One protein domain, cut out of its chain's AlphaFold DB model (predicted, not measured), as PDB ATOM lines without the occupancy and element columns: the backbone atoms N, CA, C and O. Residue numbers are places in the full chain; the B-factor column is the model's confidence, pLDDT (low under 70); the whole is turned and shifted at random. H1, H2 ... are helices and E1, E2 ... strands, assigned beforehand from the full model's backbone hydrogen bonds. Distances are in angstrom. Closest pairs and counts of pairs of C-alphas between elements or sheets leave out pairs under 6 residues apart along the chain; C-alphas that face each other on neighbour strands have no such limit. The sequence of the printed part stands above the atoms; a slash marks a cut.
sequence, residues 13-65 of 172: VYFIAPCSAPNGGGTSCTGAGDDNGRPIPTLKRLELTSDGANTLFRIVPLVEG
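What this domain is: This is residues 13 to 65 of the 172 residues of the protein "PilW family protein" of Burkholderiales bacterium (UniProt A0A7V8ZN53). A long, strongly twisted hairpin of two strands, E2 and E3, makes most of the length, and the short strand E1 lies beside the first half of E2 to complete a sheet of three strands. At the end of the sheet where E1 ends and E2 begins, a wide loop of residues 18 to 33 and the small helix H1 form a head with little regular structure. The printed part has 53 residues with three named strands and one named helix, in the order E1, H1, E2, E3; the sheet's order is E1, E2, E3, antiparallel throughout, and the class is mostly strand. The outline is flat, spanning 36 by 21 by 11 A, and the whole is only just compact, close to loose, with a radius of gyration of the C-alphas of 11.9 A.

How they stand to each other: E1, residues 13 to 17, is an edge strand and the antiparallel neighbour of E2, residues 42 to 50, the inner strand. The angle between their directions is 138 degrees, and the C-alphas of Tyr 14 and Arg 45, which face each other, are 4.6 A apart. N 15 and O 44 are 3.0 A apart and N 46 and O 13 are 2.7 A apart, both within hydrogen-bond range. H1, residues 34 to 37, is not on the sheet, with 0 pairs of C-alphas within 10 A. It is too short for any pair of O i and N i+4, but its one pair of O i and N i+3 is within hydrogen-bond range. E2 and E3, residues 55 to 64, form an antiparallel hairpin, with 157 degrees between their directions. The C-alphas of Thr 42 and Glu 64, which face each other, are 4.3 A apart, and those of Ser 50 and Thr 55 are 4.5 A apart. N 47 and O 58, at 2.9 A, and N 60 and O 45, at 2.8 A, are within hydrogen-bond range. E3 is the other edge strand, and H1 and E3 are apart. The sheet is strongly twisted, its C-alphas lying up to 5.2 A off the best plane through them.

Where its parts are: E1 begins at C-alpha 13, (5.953, 40.941, 45.522), and measures 12.2 A from Val 13 to Ala 17. H1 runs from Asp 34 to Gly 37. E2 begins at C-alpha 42, (-6.359, 45.619, 41.831), and measures 24.0 A from Thr 42 to Ser 50. E3 measures 27.2 A from Thr 55 to Glu 64 and ends at C-alpha 64, (-8.154, 49.348, 42.878).

The domain as a whole: The C-alphas of Arg 38 and Ala 53 are the two farthest apart, at 36.3 A. The link from E1 to H1 is long, with 16 residues; those from H1 to E2 and from E2 to E3 are tight, with 4 residues each. The printed part, residues 13 to 65, has no cut. Its mean pLDDT is 93.8, and no printed residue is under 70.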
ATOM      1  N   VAL A  13       6.294  41.243  46.916       93.88
ATOM      2  CA  VAL A  13       5.953  40.941  45.522       93.88
ATOM      3  C   VAL A  13       4.696  41.718  45.176       93.88
ATOM      4  O   VAL A  13       3.680  41.575  45.848       93.88
ATOM      5  N   TYR A  14       4.760  42.551  44.148       95.00
ATOM      6  CA  TYR A  14       3.606  43.297  43.659       95.00
ATOM      7  C   TYR A  14       3.030  42.585  42.443       95.00
ATOM      8  O   TYR A  14       3.778  42.127  41.582       95.00
ATOM      9  N   PHE A  15       1.709  42.478  42.377       95.69
ATOM     10  CA  PHE A  15       1.023  41.822  41.270       95.69
ATOM     11  C   PHE A  15      -0.360  42.427  41.058       95.69
ATOM     12  O   PHE A  15      -0.955  42.998  41.973       95.69
ATOM     13  N   ILE A  16      -0.877  42.293  39.841       96.38
ATOM     14  CA  ILE A  16      -2.236  42.709  39.505       96.38
ATOM     15  C   ILE A  16      -3.143  41.491  39.632       96.38
ATOM     16  O   ILE A  16      -2.903  40.457  39.012       96.38
ATOM     17  N   ALA A  17      -4.178  41.617  40.455       96.62
ATOM     18  CA  ALA A  17      -5.235  40.628  40.592       96.62
ATOM     19  C   ALA A  17      -6.490  41.098  39.840       96.62
ATOM     20  O   ALA A  17      -6.738  42.302  39.797       96.62
ATOM     21  N   PRO A  18      -7.321  40.189  39.300       96.06
ATOM     22  CA  PRO A  18      -8.541  40.565  38.580       96.06
ATOM     23  C   PRO A  18      -9.680  41.063  39.492       96.06
ATOM     24  O   PRO A  18     -10.701  41.517  38.983       96.06
ATOM     25  N   CYS A  19      -9.508  40.984  40.814       97.06
ATOM     26  CA  CYS A  19     -10.469  41.417  41.827       97.06
ATOM     27  C   CYS A  19      -9.763  42.052  43.037       97.06
ATOM     28  O   CYS A  19      -8.595  41.738  43.316       97.06
ATOM     29  N   SER A  20     -10.484  42.862  43.813       96.12
ATOM     30  CA  SER A  20     -10.026  43.404  45.100       96.12
ATOM     31  C   SER A  20     -10.300  42.415  46.235       96.12
ATOM     32  O   SER A  20      -9.371  41.974  46.924       96.12
ATOM     33  N   ALA A  21     -11.539  41.944  46.334       95.50
ATOM     34  CA  ALA A  21     -12.050  41.007  47.317       95.50
ATOM     35  C   ALA A  21     -12.660  39.770  46.624       95.50
ATOM     36  O   ALA A  21     -13.645  39.891  45.888       95.50
ATOM     37  N   PRO A  22     -12.113  38.567  46.866       95.81
ATOM     38  CA  PRO A  22     -12.700  37.337  46.353       95.81
ATOM     39  C   PRO A  22     -14.106  37.071  46.888       95.81
ATOM     40  O   PRO A  22     -14.393  37.302  48.068       95.81
ATOM     41  N   ASN A  23     -14.961  36.504  46.044       95.88
ATOM     42  CA  ASN A  23     -16.258  35.999  46.464       95.88
ATOM     43  C   ASN A  23     -16.093  34.860  47.480       95.88
ATOM     44  O   ASN A  23     -15.311  33.936  47.267       95.88
ATOM     45  N   GLY A  24     -16.834  34.913  48.585       89.50
ATOM     46  CA  GLY A  24     -16.707  33.931  49.669       89.50
ATOM     47  C   GLY A  24     -15.434  34.067  50.521       89.50
ATOM     48  O   GLY A  24     -15.234  33.262  51.429       89.50
ATOM     49  N   GLY A  25     -14.605  35.091  50.285       87.69
ATOM     50  CA  GLY A  25     -13.374  35.353  51.033       87.69
ATOM     51  C   GLY A  25     -12.146  34.585  50.524       87.69
ATOM     52  O   GLY A  25     -12.135  34.018  49.437       87.69
ATOM     53  N   GLY A  26     -11.066  34.592  51.313       88.69
ATOM     54  CA  GLY A  26      -9.780  33.997  50.928       88.69
ATOM     55  C   GLY A  26      -8.883  34.941  50.115       88.69
ATOM     56  O   GLY A  26      -8.996  36.163  50.208       88.69
ATOM     57  N   THR A  27      -7.936  34.373  49.364       88.25
ATOM     58  CA  THR A  27      -6.851  35.124  48.695       88.25
ATOM     59  C   THR A  27      -6.895  35.088  47.169       88.25
ATOM     60  O   THR A  27      -6.235  35.905  46.525       88.25
ATOM     61  N   SER A  28      -7.646  34.155  46.587       91.81
ATOM     62  CA  SER A  28      -7.687  33.921  45.143       91.81
ATOM     63  C   SER A  28      -8.977  34.469  44.561       91.81
ATOM     64  O   SER A  28     -10.047  34.099  45.025       91.81
ATOM     65  N   CYS A  29      -8.880  35.311  43.536       95.06
ATOM     66  CA  CYS A  29     -10.048  35.758  42.783       95.06
ATOM     67  C   CYS A  29     -10.718  34.568  42.084       95.06
ATOM     68  O   CYS A  29     -10.035  33.735  41.484       95.06
ATOM     69  N   THR A  30     -12.041  34.489  42.185       95.12
ATOM     70  CA  THR A  30     -12.858  33.356  41.733       95.12
ATOM     71  C   THR A  30     -13.689  33.664  40.487       95.12
ATOM     72  O   THR A  30     -14.305  32.762  39.921       95.12
ATOM     73  N   GLY A  31     -13.676  34.913  40.009       94.19
ATOM     74  CA  GLY A  31     -14.305  35.329  38.759       94.19
ATOM     75  C   GLY A  31     -15.454  36.310  38.971       94.19
ATOM     76  O   GLY A  31     -15.361  37.233  39.770       94.19
ATOM     77  N   ALA A  32     -16.548  36.138  38.226       95.12
ATOM     78  CA  ALA A  32     -17.595  37.157  38.093       95.12
ATOM     79  C   ALA A  32     -18.323  37.526  39.398       95.12
ATOM     80  O   ALA A  32     -18.895  38.606  39.469       95.12
ATOM     81  N   GLY A  33     -18.323  36.648  40.407       95.75
ATOM     82  CA  GLY A  33     -18.929  36.927  41.712       95.75
ATOM     83  C   GLY A  33     -18.054  37.771  42.644       95.75
ATOM     84  O   GLY A  33     -18.555  38.236  43.666       95.75
ATOM     85  N   ASP A  34     -16.766  37.947  42.329       96.88
ATOM     86  CA  ASP A  34     -15.852  38.748  43.145       96.88
ATOM     87  C   ASP A  34     -16.321  40.211  43.210       96.88
ATOM     88  O   ASP A  34     -17.067  40.676  42.343       96.88
ATOM     89  N   ASP A  35     -15.898  40.941  44.245       95.81
ATOM     90  CA  ASP A  35     -16.242  42.358  44.430       95.81
ATOM     91  C   ASP A  35     -17.761  42.625  44.360       95.81
ATOM     92  O   ASP A  35     -18.230  43.571  43.726       95.81
ATOM     93  N   ASN A  36     -18.554  41.753  44.995       94.94
ATOM     94  CA  ASN A  36     -20.024  41.783  44.980       94.94
ATOM     95  C   ASN A  36     -20.626  41.728  43.563       94.94
ATOM     96  O   ASN A  36     -21.604  42.416  43.260       94.94
ATOM     97  N   GLY A  37     -20.041  40.912  42.685       94.94
ATOM     98  CA  GLY A  37     -20.496  40.764  41.303       94.94
ATOM     99  C   GLY A  37     -19.886  41.774  40.328       94.94
ATOM    100  O   GLY A  37     -20.349  41.884  39.191       94.94
ATOM    101  N   ARG A  38     -18.882  42.548  40.758       93.81
ATOM    102  CA  ARG A  38     -18.247  43.599  39.953       93.81
ATOM    103  C   ARG A  38     -16.719  43.553  40.045       93.81
ATOM    104  O   ARG A  38     -16.143  44.470  40.618       93.81
ATOM    105  N   PRO A  39     -16.044  42.562  39.436       95.12
ATOM    106  CA  PRO A  39     -14.598  42.400  39.572       95.12
ATOM    107  C   PRO A  39     -13.800  43.667  39.229       95.12
ATOM    108  O   PRO A  39     -13.931  44.250  38.139       95.12
ATOM    109  N   ILE A  40     -12.964  44.088  40.175       96.88
ATOM    110  CA  ILE A  40     -12.130  45.281  40.096       96.88
ATOM    111  C   ILE A  40     -10.653  44.860  40.048       96.88
ATOM    112  O   ILE A  40     -10.098  44.421  41.060       96.88
ATOM    113  N   PRO A  41      -9.968  45.035  38.902       96.81
ATOM    114  CA  PRO A  41      -8.529  44.856  38.793       96.81
ATOM    115  C   PRO A  41      -7.812  45.672  39.859       96.81
ATOM    116  O   PRO A  41      -8.097  46.857  40.027       96.81
ATOM    117  N   THR A  42      -6.933  45.035  40.620       97.69
ATOM    118  CA  THR A  42      -6.359  45.619  41.831       97.69
ATOM    119  C   THR A  42      -4.875  45.313  41.903       97.69
ATOM    120  O   THR A  42      -4.464  44.154  41.812       97.69
ATOM    121  N   LEU A  43      -4.064  46.347  42.127       97.75
ATOM    122  CA  LEU A  43      -2.669  46.193  42.508       97.75
ATOM    123  C   LEU A  43      -2.612  45.673  43.945       97.75
ATOM    124  O   LEU A  43      -3.080  46.329  44.882       97.75
ATOM    125  N   LYS A  44      -2.027  44.492  44.115       97.38
ATOM    126  CA  LYS A  44      -1.857  43.814  45.398       97.38
ATOM    127  C   LYS A  44      -0.380  43.616  45.714       97.38
ATOM    128  O   LYS A  44       0.476  43.626  44.829       97.38
ATOM    129  N   ARG A  45      -0.095  43.417  46.998       96.12
ATOM    130  CA  ARG A  45       1.231  43.114  47.536       96.12
ATOM    131  C   ARG A  45       1.197  41.807  48.313       96.12
ATOM    132  O   ARG A  45       0.356  41.636  49.187       96.12
ATOM    133  N   LEU A  46       2.106  40.898  47.997       94.88
ATOM    134  CA  LEU A  46       2.400  39.706  48.778       94.88
ATOM    135  C   LEU A  46       3.534  40.040  49.748       94.88
ATOM    136  O   LEU A  46       4.622  40.444  49.331       94.88
ATOM    137  N   GLU A  47       3.271  39.873  51.036       92.81
ATOM    138  CA  GLU A  47       4.210  40.169  52.112       92.81
ATOM    139  C   GLU A  47       4.510  38.903  52.904       92.81
ATOM    140  O   GLU A  47       3.601  38.131  53.210       92.81
ATOM    141  N   LEU A  48       5.776  38.709  53.271       90.00
ATOM    142  CA  LEU A  48       6.157  37.686  54.237       90.00
ATOM    143  C   LEU A  48       5.885  38.212  55.651       90.00
ATOM    144  O   LEU A  48       6.455  39.223  56.064       90.00
ATOM    145  N   THR A  49       5.016  37.533  56.390       88.88
ATOM    146  CA  THR A  49       4.624  37.884  57.759       88.88
ATOM    147  C   THR A  49       4.711  36.667  58.682       88.88
ATOM    148  O   THR A  49       5.053  35.568  58.247       88.88
ATOM    149  N   SER A  50       4.410  36.859  59.966       87.56
ATOM    150  CA  SER A  50       4.254  35.782  60.939       87.56
ATOM    151  C   SER A  50       2.945  35.927  61.711       87.56
ATOM    152  O   SER A  50       2.527  37.043  62.017       87.56
ATOM    153  N   ASP A  51       2.311  34.802  62.032       88.00
ATOM    154  CA  ASP A  51       1.156  34.716  62.937       88.00
ATOM    155  C   ASP A  51       1.576  34.475  64.405       88.00
ATOM    156  O   ASP A  51       0.740  34.187  65.258       88.00
ATOM    157  N   GLY A  52       2.875  34.597  64.704       86.00
ATOM    158  CA  GLY A  52       3.470  34.326  66.013       86.00
ATOM    159  C   GLY A  52       4.032  32.910  66.166       86.00
ATOM    160  O   GLY A  52       4.856  32.697  67.054       86.00
ATOM    161  N   ALA A  53       3.655  31.966  65.297       88.81
ATOM    162  CA  ALA A  53       4.149  30.586  65.318       88.81
ATOM    163  C   ALA A  53       4.744  30.143  63.972       88.81
ATOM    164  O   ALA A  53       5.726  29.404  63.939       88.81
ATOM    165  N   ASN A  54       4.182  30.623  62.867       91.25
ATOM    166  CA  ASN A  54       4.566  30.280  61.508       91.25
ATOM    167  C   ASN A  54       4.932  31.536  60.726       91.25
ATOM    168  O   ASN A  54       4.425  32.632  60.980       91.25
ATOM    169  N   THR A  55       5.796  31.359  59.733       89.56
ATOM    170  CA  THR A  55       6.007  32.347  58.677       89.56
ATOM    171  C   THR A  55       5.025  32.046  57.552       89.56
ATOM    172  O   THR A  55       4.957  30.912  57.081       89.56
ATOM    173  N   LEU A  56       4.276  33.049  57.105       90.62
ATOM    174  CA  LEU A  56       3.281  32.906  56.048       90.62
ATOM    175  C   LEU A  56       3.316  34.086  55.081       90.62
ATOM    176  O   LEU A  56       3.808  35.167  55.406       90.62
ATOM    177  N   PHE A  57       2.743  33.889  53.898       90.06
ATOM    178  CA  PHE A  57       2.481  34.982  52.976       90.06
ATOM    179  C   PHE A  57       1.104  35.590  53.223       90.06
ATOM    180  O   PHE A  57       0.110  34.880  53.373       90.06
ATOM    181  N   ARG A  58       1.041  36.920  53.209       91.44
ATOM    182  CA  ARG A  58      -0.198  37.689  53.294       91.44
ATOM    183  C   ARG A  58      -0.361  38.543  52.047       91.44
ATOM    184  O   ARG A  58       0.539  39.296  51.690       91.44
ATOM    185  N   ILE A  59      -1.527  38.447  51.415       94.44
ATOM    186  CA  ILE A  59      -1.914  39.324  50.309       94.44
ATOM    187  C   ILE A  59      -2.582  40.576  50.874       94.44
ATOM    188  O   ILE A  59      -3.486  40.488  51.705       94.44
ATOM    189  N   VAL A  60      -2.146  41.739  50.401       94.19
ATOM    190  CA  VAL A  60      -2.648  43.054  50.798       94.19
ATOM    191  C   VAL A  60      -3.114  43.808  49.552       94.19
ATOM    192  O   VAL A  60      -2.289  44.063  48.671       94.19
ATOM    193  N   PRO A  61      -4.407  44.160  49.432       95.12
ATOM    194  CA  PRO A  61      -4.862  45.055  48.376       95.12
ATOM    195  C   PRO A  61      -4.319  46.465  48.625       95.12
ATOM    196  O   PRO A  61      -4.366  46.954  49.753       95.12
ATOM    197  N   LEU A  62      -3.768  47.097  47.587       96.25
ATOM    198  CA  LEU A  62      -3.194  48.440  47.682       96.25
ATOM    199  C   LEU A  62      -4.034  49.470  46.935       96.25
ATOM    200  O   LEU A  62      -4.401  50.487  47.516       96.25
ATOM    201  N   VAL A  63      -4.298  49.225  45.647       97.56
ATOM    202  CA  VAL A  63      -4.960  50.198  44.768       97.56
ATOM    203  C   VAL A  63      -5.871  49.478  43.786       97.56
ATOM    204  O   VAL A  63      -5.417  48.671  42.975       97.56
ATOM    205  N   GLU A  64      -7.157  49.792  43.847       97.62
ATOM    206  CA  GLU A  64      -8.154  49.348  42.878       97.62
ATOM    207  C   GLU A  64      -8.061  50.143  41.569       97.62
ATOM    208  O   GLU A  64      -7.660  51.305  41.545       97.62
ATOM    209  N   GLY A  65      -8.453  49.512  40.465       97.12
ATOM    210  CA  GLY A  65      -8.454  50.102  39.129       97.12
ATOM    211  C   GLY A  65      -7.134  49.969  38.369       97.12
ATOM    212  O   GLY A  65      -7.049  50.467  37.252       97.12
TER     213      GLY A  65